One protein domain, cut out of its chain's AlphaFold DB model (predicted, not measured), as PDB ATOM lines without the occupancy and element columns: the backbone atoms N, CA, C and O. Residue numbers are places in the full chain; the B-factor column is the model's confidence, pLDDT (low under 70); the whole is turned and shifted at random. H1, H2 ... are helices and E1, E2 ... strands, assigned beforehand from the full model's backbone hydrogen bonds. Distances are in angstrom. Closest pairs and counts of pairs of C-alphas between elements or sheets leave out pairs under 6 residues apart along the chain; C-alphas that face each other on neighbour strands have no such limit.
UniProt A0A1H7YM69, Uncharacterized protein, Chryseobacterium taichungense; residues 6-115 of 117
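AT A GLANCE: This is residues 6 to 115 of the 117 residues of an uncharacterized protein of Chryseobacterium taichungense (UniProt A0A1H7YM69). One strongly twisted sheet of six strands curls round the helix H1, which packs on one face of it; the short helix H2 lies away from the sheet, in the long excursion between E2 and E3. The printed part has 110 residues, with H1 E1 E2 H2 E3 E4 E5 E6 along it, under half of them in named elements, of mixed class. The sheet is antiparallel, in the order E1 E2 E3 E4 E5 E6, and E3 to E6 form a meander, each strand the antiparallel neighbour of the one before. The whole is compact and rounded, with a radius of gyration of the C-alphas of 14.3 A and spans of 39 by 34 by 29 A.

HOW THE PARTS SIT: H1, residues 6 to 18, is on the sheet of E1, 29 to 34, E2, 47 to 52, E3, 73 to 77, E4, 82 to 88, E5, 91 to 97, and E6, 103 to 108, giving two layers, a helix on one face of a sheet. The closest C-alphas of H1 and E3 are those of Thr 12 and Ile 74, 6.8 A; of H1 and E6, Asp 18 and Tyr 103, 5.6 A. In the hairpin E1 and E2, N 32 and O 49 are 2.8 A apart; between E2 and E3, N 74 and O 50, 2.7 A. In the hairpins E3 and E4, E4 and E5, and E5 and E6, N 87 and O 73, N 93 and O 86, and N 94 and O 107 are each 2.8 A apart. H2, residues 57 to 60, is not on the sheet and is apart from H1. In H1 every O i to N i+4 pair is within hydrogen-bond range; H2 is too short for one.

IN THESE COORDINATES: H1 begins at C-alpha 6, (58.473, 101.970, 138.802), and is 18.2 A long; E4 is 18.4 A, E5 20.0 A. E6 ends at C-alpha 108, (72.686, 125.577, 136.847).

THE WHOLE: The C-alphas farthest apart, of Asp 62 and Glu 99, are 44.6 A apart. The printed part has no cut; the links E1 to E2 and H2 to E3 are long. The pLDDT is under 70 at residues 62 to 67 and 110 to 115.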
ATOM      1  N   ASP A   6      59.781 101.330 138.608       97.06
ATOM      2  CA  ASP A   6      58.473 101.970 138.802       97.06
ATOM      3  C   ASP A   6      58.575 103.258 139.636       97.06
ATOM      4  O   ASP A   6      57.986 104.278 139.277       97.06
ATOM      5  N   GLN A   7      59.368 103.255 140.714       97.62
ATOM      6  CA  GLN A   7      59.595 104.458 141.526       97.62
ATOM      7  C   GLN A   7      60.347 105.530 140.735       97.62
ATOM      8  O   GLN A   7      60.005 106.711 140.795       97.62
ATOM      9  N   VAL A   8      61.355 105.122 139.961       98.00
ATOM     10  CA  VAL A   8      62.106 106.020 139.077       98.00
ATOM     11  C   VAL A   8      61.165 106.638 138.043       98.00
ATOM     12  O   VAL A   8      61.167 107.855 137.867       98.00
ATOM     13  N   LYS A   9      60.282 105.838 137.434       97.81
ATOM     14  CA  LYS A   9      59.259 106.290 136.483       97.81
ATOM     15  C   LYS A   9      58.324 107.336 137.086       97.81
ATOM     16  O   LYS A   9      58.072 108.364 136.457       97.81
ATOM     17  N   GLU A  10      57.816 107.096 138.293       98.00
ATOM     18  CA  GLU A  10      56.947 108.043 139.001       98.00
ATOM     19  C   GLU A  10      57.652 109.382 139.251       98.00
ATOM     20  O   GLU A  10      57.068 110.448 139.019       98.00
ATOM     21  N   ILE A  11      58.924 109.340 139.661       98.19
ATOM     22  CA  ILE A  11      59.741 110.539 139.860       98.19
ATOM     23  C   ILE A  11      59.948 111.278 138.531       98.19
ATOM     24  O   ILE A  11      59.727 112.488 138.481       98.19
ATOM     25  N   THR A  12      60.299 110.579 137.448       98.00
ATOM     26  CA  THR A  12      60.487 111.161 136.106       98.00
ATOM     27  C   THR A  12      59.238 111.899 135.629       98.00
ATOM     28  O   THR A  12      59.307 113.076 135.264       98.00
ATOM     29  N   VAL A  13      58.071 111.247 135.700       97.69
ATOM     30  CA  VAL A  13      56.782 111.851 135.319       97.69
ATOM     31  C   VAL A  13      56.487 113.084 136.174       97.69
ATOM     32  O   VAL A  13      56.038 114.114 135.661       97.69
ATOM     33  N   LYS A  14      56.766 113.013 137.480       98.12
ATOM     34  CA  LYS A  14      56.573 114.141 138.391       98.12
ATOM     35  C   LYS A  14      57.478 115.324 138.047       98.12
ATOM     36  O   LYS A  14      56.985 116.446 138.017       98.12
ATOM     37  N   VAL A  15      58.758 115.100 137.745       98.19
ATOM     38  CA  VAL A  15      59.688 116.166 137.329       98.19
ATOM     39  C   VAL A  15      59.186 116.857 136.061       98.19
ATOM     40  O   VAL A  15      59.112 118.085 136.028       98.19
ATOM     41  N   HIS A  16      58.774 116.087 135.048       97.38
ATOM     42  CA  HIS A  16      58.213 116.645 133.815       97.38
ATOM     43  C   HIS A  16      56.976 117.508 134.077       97.38
ATOM     44  O   HIS A  16      56.860 118.607 133.532       97.38
ATOM     45  N   LYS A  17      56.071 117.036 134.939       97.81
ATOM     46  CA  LYS A  17      54.853 117.761 135.310       97.81
ATOM     47  C   LYS A  17      55.152 119.037 136.097       97.81
ATOM     48  O   LYS A  17      54.643 120.097 135.741       97.81
ATOM     49  N   ASP A  18      55.950 118.940 137.156       98.38
ATOM     50  CA  ASP A  18      56.208 120.043 138.086       98.38
ATOM     51  C   ASP A  18      56.980 121.188 137.412       98.38
ATOM     52  O   ASP A  18      56.721 122.359 137.681       98.38
ATOM     53  N   LEU A  19      57.902 120.853 136.503       96.94
ATOM     54  CA  LEU A  19      58.745 121.816 135.789       96.94
ATOM     55  C   LEU A  19      58.218 122.178 134.394       96.94
ATOM     56  O   LEU A  19      58.865 122.945 133.682       96.94
ATOM     57  N   ASN A  20      57.054 121.645 134.003       95.94
ATOM     58  CA  ASN A  20      56.448 121.832 132.683       95.94
ATOM     59  C   ASN A  20      57.410 121.496 131.520       95.94
ATOM     60  O   ASN A  20      57.492 122.225 130.529       95.94
ATOM     61  N   LEU A  21      58.168 120.401 131.652       94.38
ATOM     62  CA  LEU A  21      59.089 119.931 130.616       94.38
ATOM     63  C   LEU A  21      58.296 119.194 129.534       94.38
ATOM     64  O   LEU A  21      57.689 118.147 129.788       94.38
ATOM     65  N   THR A  22      58.303 119.744 128.321       92.81
ATOM     66  CA  THR A  22      57.587 119.185 127.170       92.81
ATOM     67  C   THR A  22      58.040 117.754 126.882       92.81
ATOM     68  O   THR A  22      59.234 117.471 126.850       92.81
ATOM     69  N   HIS A  23      57.077 116.861 126.679       92.25
ATOM     70  CA  HIS A  23      57.287 115.449 126.373       92.25
ATOM     71  C   HIS A  23      56.043 114.882 125.681       92.25
ATOM     72  O   HIS A  23      54.998 115.538 125.638       92.25
ATOM     73  N   SER A  24      56.136 113.640 125.204       89.38
ATOM     74  CA  SER A  24      54.992 112.876 124.708       89.38
ATOM     75  C   SER A  24      54.878 111.541 125.433       89.38
ATOM     76  O   SER A  24      55.805 110.737 125.432       89.38
ATOM     77  N   ASN A  25      53.695 111.279 125.993       87.69
ATOM     78  CA  ASN A  25      53.372 110.018 126.672       87.69
ATOM     79  C   ASN A  25      53.261 108.815 125.719       87.69
ATOM     80  O   ASN A  25      52.990 107.708 126.177       87.69
ATOM     81  N   LYS A  26      53.434 109.025 124.407       88.50
ATOM     82  CA  LYS A  26      53.554 107.946 123.417       88.50
ATOM     83  C   LYS A  26      54.834 107.134 123.630       88.50
ATOM     84  O   LYS A  26      54.840 105.942 123.350       88.50
ATOM     85  N   TYR A  27      55.898 107.785 124.095       90.00
ATOM     86  CA  TYR A  27      57.216 107.183 124.235       90.00
ATOM     87  C   TYR A  27      57.389 106.563 125.623       90.00
ATOM     88  O   TYR A  27      56.901 107.132 126.608       90.00
ATOM     89  N   PRO A  28      58.065 105.409 125.732       93.06
ATOM     90  CA  PRO A  28      58.410 104.847 127.025       93.06
ATOM     91  C   PRO A  28      59.468 105.703 127.726       93.06
ATOM     92  O   PRO A  28      60.104 106.571 127.127       93.06
ATOM     93  N   ILE A  29      59.645 105.450 129.020       95.12
ATOM     94  CA  ILE A  29      60.721 106.047 129.806       95.12
ATOM     95  C   ILE A  29      61.873 105.043 129.854       95.12
ATOM     96  O   ILE A  29      61.658 103.893 130.236       95.12
ATOM     97  N   GLU A  30      63.075 105.478 129.480       94.50
ATOM     98  CA  GLU A  30      64.301 104.700 129.648       94.50
ATOM     99  C   GLU A  30      64.899 104.885 131.048       94.50
ATOM    100  O   GLU A  30      64.742 105.934 131.687       94.50
ATOM    101  N   PHE A  31      65.618 103.861 131.513       94.62
ATOM    102  CA  PHE A  31      66.288 103.842 132.810       94.62
ATOM    103  C   PHE A  31      67.713 103.318 132.652       94.62
ATOM    104  O   PHE A  31      67.935 102.211 132.168       94.62
ATOM    105  N   ILE A  32      68.689 104.102 133.097       95.44
ATOM    106  CA  ILE A  32      70.096 103.713 133.135       95.44
ATOM    107  C   ILE A  32      70.590 103.923 134.561       95.44
ATOM    108  O   ILE A  32      70.541 105.037 135.080       95.44
ATOM    109  N   TYR A  33      71.080 102.863 135.199       96.38
ATOM    110  CA  TYR A  33      71.715 102.971 136.510       96.38
ATOM    111  C   TYR A  33      73.198 103.298 136.357       96.38
ATOM    112  O   TYR A  33      73.905 102.614 135.617       96.38
ATOM    113  N   ILE A  34      73.671 104.315 137.074       96.00
ATOM    114  CA  ILE A  34      75.061 104.770 137.037       96.00
ATOM    115  C   ILE A  34      75.647 104.632 138.438       96.00
ATOM    116  O   ILE A  34      75.143 105.213 139.404       96.00
ATOM    117  N   TYR A  35      76.725 103.859 138.555       95.94
ATOM    118  CA  TYR A  35      77.375 103.599 139.832       95.94
ATOM    119  C   TYR A  35      78.323 104.743 140.194       95.94
ATOM    120  O   TYR A  35      78.994 105.328 139.343       95.94
ATOM    121  N   LYS A  36      78.454 105.040 141.487       94.62
ATOM    122  CA  LYS A  36      79.343 106.077 142.039       94.62
ATOM    123  C   LYS A  36      80.809 105.920 141.639       94.62
ATOM    124  O   LYS A  36      81.550 106.895 141.656       94.62
ATOM    125  N   ASN A  37      81.216 104.690 141.322       94.75
ATOM    126  CA  ASN A  37      82.584 104.334 140.956       94.75
ATOM    127  C   ASN A  37      82.803 104.271 139.432       94.75
ATOM    128  O   ASN A  37      83.906 103.928 139.013       94.75
ATOM    129  N   ASP A  38      81.787 104.561 138.612       93.44
ATOM    130  CA  ASP A  38      81.939 104.576 137.156       93.44
ATOM    131  C   ASP A  38      82.873 105.718 136.728       93.44
ATOM    132  O   ASP A  38      82.767 106.840 137.222       93.44
ATOM    133  N   GLU A  39      83.763 105.451 135.767       90.88
ATOM    134  CA  GLU A  39      84.832 106.372 135.337       90.88
ATOM    135  C   GLU A  39      84.318 107.767 134.936       90.88
ATOM    136  O   GLU A  39      84.986 108.784 135.137       90.88
ATOM    137  N   HIS A  40      83.116 107.829 134.368       85.31
ATOM    138  CA  HIS A  40      82.511 109.066 133.881       85.31
ATOM    139  C   HIS A  40      81.494 109.675 134.855       85.31
ATOM    140  O   HIS A  40      80.948 110.748 134.579       85.31
ATOM    141  N   ASN A  41      81.258 109.047 136.008       89.06
ATOM    142  CA  ASN A  41      80.361 109.576 137.022       89.06
ATOM    143  C   ASN A  41      81.049 110.674 137.842       89.06
ATOM    144  O   ASN A  41      81.838 110.424 138.749       89.06
ATOM    145  N   ARG A  42      80.700 111.929 137.551       84.62
ATOM    146  CA  ARG A  42      81.240 113.102 138.257       84.62
ATOM    147  C   ARG A  42      80.473 113.474 139.527       84.62
ATOM    148  O   ARG A  42      80.893 114.396 140.221       84.62
ATOM    149  N   PHE A  43      79.352 112.814 139.821       85.75
ATOM    150  CA  PHE A  43      78.512 113.136 140.977       85.75
ATOM    151  C   PHE A  43      78.941 112.403 142.253       85.75
ATOM    152  O   PHE A  43      78.582 112.838 143.343       85.75
ATOM    153  N   GLY A  44      79.720 111.321 142.133       89.94
ATOM    154  CA  GLY A  44      80.228 110.560 143.281       89.94
ATOM    155  C   GLY A  44      79.142 109.847 144.097       89.94
ATOM    156  O   GLY A  44      79.386 109.472 145.242       89.94
ATOM    157  N   ILE A  45      77.955 109.663 143.511       93.88
ATOM    158  CA  ILE A  45      76.800 108.968 144.092       93.88
ATOM    159  C   ILE A  45      76.267 107.931 143.101       93.88
ATOM    160  O   ILE A  45      76.496 108.064 141.898       93.88
ATOM    161  N   ASP A  46      75.572 106.914 143.609       96.62
ATOM    162  CA  ASP A  46      74.784 106.004 142.778       96.62
ATOM    163  C   ASP A  46      73.492 106.730 142.369       96.62
ATOM    164  O   ASP A  46      72.815 107.325 143.213       96.62
ATOM    165  N   TYR A  47      73.155 106.732 141.080       96.75
ATOM    166  CA  TYR A  47      71.977 107.448 140.592       96.75
ATOM    167  C   TYR A  47      71.379 106.808 139.339       96.75
ATOM    168  O   TYR A  47      72.049 106.091 138.596       96.75
ATOM    169  N   TRP A  48      70.109 107.109 139.092       97.56
ATOM    170  CA  TRP A  48      69.413 106.770 137.858       97.56
ATOM    171  C   TRP A  48      69.460 107.944 136.884       97.56
ATOM    172  O   TRP A  48      69.183 109.081 137.264       97.56
ATOM    173  N   SER A  49      69.777 107.659 135.628       96.19
ATOM    174  CA  SER A  49      69.617 108.545 134.479       96.19
ATOM    175  C   SER A  49      68.404 108.079 133.679       96.19
ATOM    176  O   SER A  49      68.328 106.910 133.307       96.19
ATOM    177  N   THR A  50      67.436 108.960 133.451       97.25
ATOM    178  CA  THR A  50      66.130 108.576 132.894       97.25
ATOM    179  C   THR A  50      65.502 109.695 132.071       97.25
ATOM    180  O   THR A  50      65.746 110.871 132.327       97.25
ATOM    181  N   GLY A  51      64.694 109.344 131.079       95.44
ATOM    182  CA  GLY A  51      64.026 110.282 130.180       95.44
ATOM    183  C   GLY A  51      63.080 109.550 129.236       95.44
ATOM    184  O   GLY A  51      63.017 108.323 129.256       95.44
ATOM    185  N   TYR A  52      62.323 110.285 128.425       93.44
ATOM    186  CA  TYR A  52      61.489 109.676 127.385       93.44
ATOM    187  C   TYR A  52      62.363 109.226 126.206       93.44
ATOM    188  O   TYR A  52      63.119 110.035 125.665       93.44
ATOM    189  N   ASP A  53      62.254 107.958 125.799       90.44
ATOM    190  CA  ASP A  53      63.055 107.397 124.706       90.44
ATOM    191  C   ASP A  53      62.398 107.655 123.346       90.44
ATOM    192  O   ASP A  53      61.567 106.888 122.856       90.44
ATOM    193  N   TYR A  54      62.792 108.756 122.709       87.38
ATOM    194  CA  TYR A  54      62.309 109.137 121.378       87.38
ATOM    195  C   TYR A  54      62.927 108.319 120.236       87.38
ATOM    196  O   TYR A  54      62.673 108.617 119.070       87.38
ATOM    197  N   ARG A  55      63.750 107.312 120.547       83.75
ATOM    198  CA  ARG A  55      64.355 106.402 119.564       83.75
ATOM    199  C   ARG A  55      63.648 105.052 119.519       83.75
ATOM    200  O   ARG A  55      63.995 104.243 118.662       83.75
ATOM    201  N   ASP A  56      62.698 104.805 120.424       83.25
ATOM    202  CA  ASP A  56      61.986 103.534 120.491       83.25
ATOM    203  C   ASP A  56      61.242 103.274 119.164       83.25
ATOM    204  O   ASP A  56      60.325 104.032 118.832       83.25
ATOM    205  N   PRO A  57      61.611 102.224 118.401       79.69
ATOM    206  CA  PRO A  57      61.046 101.944 117.082       79.69
ATOM    207  C   PRO A  57      59.557 101.583 117.121       79.69
ATOM    208  O   PRO A  57      58.842 101.872 116.162       79.69
ATOM    209  N   GLU A  58      59.058 100.997 118.213       84.50
ATOM    210  CA  GLU A  58      57.632 100.694 118.370       84.50
ATOM    211  C   GLU A  58      56.818 101.980 118.562       84.50
ATOM    212  O   GLU A  58      55.691 102.094 118.070       84.50
ATOM    213  N   ALA A  59      57.401 102.978 119.231       80.62
ATOM    214  CA  ALA A  59      56.784 104.283 119.414       80.62
ATOM    215  C   ALA A  59      56.980 105.214 118.207       80.62
ATOM    216  O   ALA A  59      56.062 105.963 117.869       80.62
ATOM    217  N   VAL A  60      58.140 105.222 117.546       74.56
ATOM    218  CA  VAL A  60      58.384 106.103 116.389       74.56
ATOM    219  C   VAL A  60      57.778 105.569 115.086       74.56
ATOM    220  O   VAL A  60      57.360 106.364 114.246       74.56
ATOM    221  N   GLY A  61      57.633 104.248 114.934       75.00
ATOM    222  CA  GLY A  61      57.300 103.636 113.649       75.00
ATOM    223  C   GLY A  61      58.431 103.818 112.628       75.00
ATOM    224  O   GLY A  61      59.605 103.842 112.989       75.00
ATOM    225  N   ASP A  62      58.086 103.975 111.349       68.31
ATOM    226  CA  ASP A  62      59.071 104.132 110.263       68.31
ATOM    227  C   ASP A  62      59.687 105.549 110.180       68.31
ATOM    228  O   ASP A  62      60.624 105.777 109.411       68.31
ATOM    229  N   GLU A  63      59.180 106.518 110.950       67.06
ATOM    230  CA  GLU A  63      59.638 107.910 110.927       67.06
ATOM    231  C   GLU A  63      60.487 108.227 112.156       67.06
ATOM    232  O   GLU A  63      59.993 108.246 113.279       67.06
ATOM    233  N   ILE A  64      61.772 108.537 111.963       64.44
ATOM    234  CA  ILE A  64      62.616 108.951 113.084       64.44
ATOM    235  C   ILE A  64      62.228 110.362 113.530       64.44
ATOM    236  O   ILE A  64      62.407 111.330 112.787       64.44
ATOM    237  N   ASN A  65      61.751 110.490 114.766       63.88
ATOM    238  CA  ASN A  65      61.232 111.745 115.299       63.88
ATOM    239  C   ASN A  65      62.309 112.601 115.991       63.88
ATOM    240  O   ASN A  65      62.189 112.979 117.160       63.88
ATOM    241  N   TYR A  66      63.401 112.893 115.278       63.84
ATOM    242  CA  TYR A  66      64.447 113.765 115.811       63.84
ATOM    243  C   TYR A  66      63.946 115.214 115.906       63.84
ATOM    244  O   TYR A  66      63.896 115.934 114.911       63.84
ATOM    245  N   GLY A  67      63.647 115.658 117.128       66.62
ATOM    246  CA  GLY A  67      63.518 117.079 117.459       66.62
ATOM    247  C   GLY A  67      62.101 117.622 117.653       66.62
ATOM    248  O   GLY A  67      61.978 118.822 117.890       66.62
ATOM    249  N   GLU A  68      61.047 116.796 117.605       79.38
ATOM    250  CA  GLU A  68      59.699 117.257 117.996       79.38
ATOM    251  C   GLU A  68      59.643 117.606 119.492       79.38
ATOM    252  O   GLU A  68      59.066 118.622 119.886       79.38
ATOM    253  N   PHE A  69      60.306 116.801 120.324       82.31
ATOM    254  CA  PHE A  69      60.401 117.015 121.764       82.31
ATOM    255  C   PHE A  69      61.860 117.221 122.178       82.31
ATOM    256  O   PHE A  69      62.739 116.509 121.687       82.31
ATOM    257  N   PRO A  70      62.153 118.163 123.094       85.75
ATOM    258  CA  PRO A  70      63.492 118.266 123.651       85.75
ATOM    259  C   PRO A  70      63.843 117.010 124.456       85.75
ATOM    260  O   PRO A  70      63.022 116.497 125.222       85.75
ATOM    261  N   GLU A  71      65.081 116.545 124.317       87.19
ATOM    262  CA  GLU A  71      65.622 115.475 125.149       87.19
ATOM    263  C   GLU A  71      65.930 116.018 126.548       87.19
ATOM    264  O   GLU A  71      66.769 116.909 126.725       87.19
ATOM    265  N   TYR A  72      65.222 115.476 127.539       93.50
ATOM    266  CA  TYR A  72      65.443 115.744 128.953       93.50
ATOM    267  C   TYR A  72      65.936 114.468 129.624       93.50
ATOM    268  O   TYR A  72      65.210 113.479 129.679       93.50
ATOM    269  N   ILE A  73      67.156 114.508 130.157       95.19
ATOM    270  CA  ILE A  73      67.736 113.401 130.921       95.19
ATOM    271  C   ILE A  73      67.743 113.804 132.391       95.19
ATOM    272  O   ILE A  73      68.507 114.674 132.803       95.19
ATOM    273  N   ILE A  74      66.874 113.197 133.182       97.50
ATOM    274  CA  ILE A  74      66.690 113.449 134.608       97.50
ATOM    275  C   ILE A  74      67.626 112.534 135.402       97.50
ATOM    276  O   ILE A  74      67.734 111.341 135.127       97.50
ATOM    277  N   SER A  75      68.314 113.101 136.392       96.94
ATOM    278  CA  SER A  75      69.192 112.374 137.311       96.94
ATOM    279  C   SER A  75      68.547 112.260 138.694       96.94
ATOM    280  O   SER A  75      68.202 113.282 139.299       96.94
ATOM    281  N   ILE A  76      68.397 111.032 139.195       98.12
ATOM    282  CA  ILE A  76      67.721 110.698 140.460       98.12
ATOM    283  C   ILE A  76      68.687 109.984 141.397       98.12
ATOM    284  O   ILE A  76      69.204 108.923 141.063       98.12
ATOM    285  N   ASP A  77      68.908 110.559 142.575       96.94
ATOM    286  CA  ASP A  77      69.735 109.982 143.638       96.94
ATOM    287  C   ASP A  77      69.062 108.700 144.162       96.94
ATOM    288  O   ASP A  77      67.951 108.758 144.697       96.94
ATOM    289  N   ASP A  78      69.713 107.545 143.983       96.94
ATOM    290  CA  ASP A  78      69.156 106.232 144.351       96.94
ATOM    291  C   ASP A  78      69.020 106.066 145.871       96.94
ATOM    292  O   ASP A  78      68.142 105.348 146.346       96.94
ATOM    293  N   GLU A  79      69.866 106.743 146.652       95.12
ATOM    294  CA  GLU A  79      69.819 106.688 148.113       95.12
ATOM    295  C   GLU A  79      68.691 107.566 148.662       95.12
ATOM    296  O   GLU A  79      67.977 107.151 149.580       95.12
ATOM    297  N   LYS A  80      68.521 108.770 148.102       95.00
ATOM    298  CA  LYS A  80      67.508 109.729 148.572       95.00
ATOM    299  C   LYS A  80      66.124 109.516 147.973       95.00
ATOM    300  O   LYS A  80      65.145 109.915 148.595       95.00
ATOM    301  N   GLY A  81      66.019 108.921 146.786       95.69
ATOM    302  CA  GLY A  81      64.744 108.843 146.069       95.69
ATOM    303  C   GLY A  81      64.287 110.181 145.489       95.69
ATOM    304  O   GLY A  81      63.090 110.405 145.331       95.69
ATOM    305  N   GLU A  82      65.223 111.087 145.193       96.56
ATOM    306  CA  GLU A  82      64.924 112.449 144.746       96.56
ATOM    307  C   GLU A  82      65.690 112.799 143.469       96.56
ATOM    308  O   GLU A  82      66.890 112.536 143.342       96.56
ATOM    309  N   ALA A  83      65.006 113.444 142.522       97.62
ATOM    310  CA  ALA A  83      65.662 114.032 141.366       97.62
ATOM    311  C   ALA A  83      66.463 115.272 141.784       97.62
ATOM    312  O   ALA A  83      65.941 116.173 142.444       97.62
ATOM    313  N   PHE A  84      67.728 115.338 141.375       96.25
ATOM    314  CA  PHE A  84      68.632 116.438 141.737       96.25
ATOM    315  C   PHE A  84      69.079 117.267 140.530       96.25
ATOM    316  O   PHE A  84      69.568 118.394 140.682       96.25
ATOM    317  N   ALA A  85      68.920 116.735 139.318       95.69
ATOM    318  CA  ALA A  85      69.245 117.451 138.098       95.69
ATOM    319  C   ALA A  85      68.410 116.984 136.904       95.69
ATOM    320  O   ALA A  85      67.881 115.876 136.896       95.69
ATOM    321  N   TYR A  86      68.365 117.815 135.868       95.31
ATOM    322  CA  TYR A  86      68.112 117.349 134.510       95.31
ATOM    323  C   TYR A  86      69.095 117.988 133.529       95.31
ATOM    324  O   TYR A  86      69.548 119.121 133.716       95.31
ATOM    325  N   HIS A  87      69.436 117.254 132.481       91.75
ATOM    326  CA  HIS A  87      70.177 117.730 131.328       91.75
ATOM    327  C   HIS A  87      69.212 118.006 130.178       91.75
ATOM    328  O   HIS A  87      68.271 117.248 129.963       91.75
ATOM    329  N   TYR A  88      69.466 119.078 129.441       88.25
ATOM    330  CA  TYR A  88      68.841 119.381 128.156       88.25
ATOM    331  C   TYR A  88      69.838 120.180 127.317       88.25
ATOM    332  O   TYR A  88      70.724 120.805 127.890       88.25
ATOM    333  N   TYR A  89      69.676 120.204 125.992       76.88
ATOM    334  CA  TYR A  89      70.537 120.849 124.978       76.88
ATOM    335  C   TYR A  89      71.515 121.958 125.448       76.88
ATOM    336  O   TYR A  89      72.686 121.944 125.079       76.88
ATOM    337  N   THR A  90      71.063 122.928 126.259       72.62
ATOM    338  CA  THR A  90      71.873 124.087 126.698       72.62
ATOM    339  C   THR A  90      72.534 123.966 128.081       72.62
ATOM    340  O   THR A  90      73.205 124.903 128.522       72.62
ATOM    341  N   GLY A  91      72.394 122.836 128.780       83.12
ATOM    342  CA  GLY A  91      73.171 122.534 129.979       83.12
ATOM    343  C   GLY A  91      72.503 121.606 130.992       83.12
ATOM    344  O   GLY A  91      71.478 120.978 130.754       83.12
ATOM    345  N   HIS A  92      73.127 121.541 132.169       89.06
ATOM    346  CA  HIS A  92      72.644 120.773 133.314       89.06
ATOM    347  C   HIS A  92      72.005 121.717 134.329       89.06
ATOM    348  O   HIS A  92      72.653 122.658 134.802       89.06
ATOM    349  N   ILE A  93      70.756 121.460 134.684       93.31
ATOM    350  CA  ILE A  93      69.964 122.260 135.614       93.31
ATOM    351  C   ILE A  93      69.852 121.513 136.932       93.31
ATOM    352  O   ILE A  93      69.551 120.327 136.948       93.31
ATOM    353  N   ARG A  94      70.104 122.215 138.039       94.81
ATOM    354  CA  ARG A  94      69.876 121.702 139.391       94.81
ATOM    355  C   ARG A  94      68.412 121.884 139.753       94.81
ATOM    356  O   ARG A  94      67.870 122.984 139.596       94.81
ATOM    357  N   ILE A  95      67.820 120.831 140.294       96.94
ATOM    358  CA  ILE A  95      66.442 120.811 140.779       96.94
ATOM    359  C   ILE A  95      66.402 120.228 142.192       96.94
ATOM    360  O   ILE A  95      67.347 119.569 142.618       96.94
ATOM    361  N   LYS A  96      65.334 120.507 142.936       97.06
ATOM    362  CA  LYS A  96      65.066 119.897 144.248       97.06
ATOM    363  C   LYS A  96      63.563 119.845 144.501       97.06
ATOM    364  O   LYS A  96      62.834 120.635 143.899       97.06
ATOM    365  N   LEU A  97      63.120 119.009 145.436       96.88
ATOM    366  CA  LEU A  97      61.781 119.119 146.014       96.88
ATOM    367  C   LEU A  97      61.700 120.342 146.941       96.88
ATOM    368  O   LEU A  97      62.585 120.580 147.765       96.88
ATOM    369  N   ASN A  98      60.637 121.129 146.809       96.69
ATOM    370  CA  ASN A  98      60.315 122.203 147.745       96.69
ATOM    371  C   ASN A  98      59.432 121.710 148.898       96.69
ATOM    372  O   ASN A  98      58.991 120.562 148.926       96.69
ATOM    373  N   GLU A  99      59.122 122.599 149.842       95.69
ATOM    374  CA  GLU A  99      58.308 122.285 151.029       95.69
ATOM    375  C   GLU A  99      56.889 121.789 150.697       95.69
ATOM    376  O   GLU A  99      56.231 121.179 151.537       95.69
ATOM    377  N   LYS A 100      56.404 122.027 149.471       96.38
ATOM    378  CA  LYS A 100      55.103 121.548 148.980       96.38
ATOM    379  C   LYS A 100      55.200 120.194 148.271       96.38
ATOM    380  O   LYS A 100      54.197 119.721 147.742       96.38
ATOM    381  N   GLY A 101      56.391 119.598 148.225       95.75
ATOM    382  CA  GLY A 101      56.652 118.340 147.537       95.75
ATOM    383  C   GLY A 101      56.639 118.462 146.015       95.75
ATOM    384  O   GLY A 101      56.349 117.474 145.350       95.75
ATOM    385  N   ASN A 102      56.918 119.641 145.446       98.25
ATOM    386  CA  ASN A 102      57.058 119.827 143.997       98.25
ATOM    387  C   ASN A 102      58.505 120.129 143.623       98.25
ATOM    388  O   ASN A 102      59.202 120.813 144.373       98.25
ATOM    389  N   TYR A 103      58.942 119.654 142.459       98.44
ATOM    390  CA  TYR A 103      60.259 120.003 141.942       98.44
ATOM    391  C   TYR A 103      60.318 121.468 141.502       98.44
ATOM    392  O   TYR A 103      59.390 121.990 140.889       98.44
ATOM    393  N   GLU A 104      61.436 122.128 141.795       98.00
ATOM    394  CA  GLU A 104      61.731 123.486 141.339       98.00
ATOM    395  C   GLU A 104      63.179 123.608 140.854       98.00
ATOM    396  O   GLU A 104      64.079 122.917 141.342       98.00
ATOM    397  N   VAL A 105      63.413 124.509 139.899       96.19
ATOM    398  CA  VAL A 105      64.764 124.858 139.446       96.19
ATOM    399  C   VAL A 105      65.446 125.720 140.499       96.19
ATOM    400  O   VAL A 105      64.937 126.772 140.875       96.19
ATOM    401  N   VAL A 106      66.641 125.307 140.925       95.00
ATOM    402  CA  VAL A 106      67.432 126.025 141.943       95.00
ATOM    403  C   VAL A 106      68.771 126.545 141.437       95.00
ATOM    404  O   VAL A 106      69.505 127.201 142.172       95.00
ATOM    405  N   GLY A 107      69.109 126.271 140.178       90.69
ATOM    406  CA  GLY A 107      70.290 126.836 139.537       90.69
ATOM    407  C   GLY A 107      70.789 126.000 138.368       90.69
ATOM    408  O   GLY A 107      70.160 125.031 137.954       90.69
ATOM    409  N   LYS A 108      71.961 126.366 137.848       85.75
ATOM    410  CA  LYS A 108      72.686 125.577 136.847       85.75
ATOM    411  C   LYS A 108      73.783 124.765 137.531       85.75
ATOM    412  O   LYS A 108      74.465 125.270 138.421       85.75
ATOM    413  N   LEU A 109      73.942 123.508 137.127       74.06
ATOM    414  CA  LEU A 109      74.987 122.612 137.626       74.06
ATOM    415  C   LEU A 109      76.339 122.969 137.000       74.06
ATOM    416  O   LEU A 109      77.340 123.024 137.711       74.06
ATOM    417  N   TYR A 110      76.316 123.321 135.712       65.62
ATOM    418  CA  TYR A 110      77.431 123.892 134.965       65.62
ATOM    419  C   TYR A 110      76.940 125.122 134.199       65.62
ATOM    420  O   TYR A 110      75.955 125.055 133.463       65.62
ATOM    421  N   ASP A 111      77.614 126.256 134.375       53.12
ATOM    422  CA  ASP A 111      77.389 127.449 133.563       53.12
ATOM    423  C   ASP A 111      78.422 127.479 132.434       53.12
ATOM    424  O   ASP A 111      79.512 128.030 132.586       53.12
ATOM    425  N   TYR A 112      78.106 126.845 131.300       51.03
ATOM    426  CA  TYR A 112      79.019 126.785 130.151       51.03
ATOM    427  C   TYR A 112      79.325 128.169 129.555       51.03
ATOM    428  O   TYR A 112      80.343 128.317 128.885       51.03
ATOM    429  N   SER A 113      78.536 129.208 129.872       50.84
ATOM    430  CA  SER A 113      78.861 130.594 129.499       50.84
ATOM    431  C   SER A 113      80.131 131.119 130.183       50.84
ATOM    432  O   SER A 113      80.737 132.082 129.716       50.84
ATOM    433  N   LYS A 114      80.578 130.457 131.260       46.56
ATOM    434  CA  LYS A 114      81.814 130.772 131.991       46.56
ATOM    435  C   LYS A 114      83.003 129.890 131.610       46.56
ATOM    436  O   LYS A 114      84.100 130.132 132.103       46.56
ATOM    437  N   LEU A 115      82.802 128.884 130.756       49.81
ATOM    438  CA  LEU A 115      83.861 127.988 130.274       49.81
ATOM    439  C   LEU A 115      84.451 128.429 128.927       49.81
ATOM    440  O   LEU A 115      85.330 127.757 128.398       49.81
TER     441      LEU A 115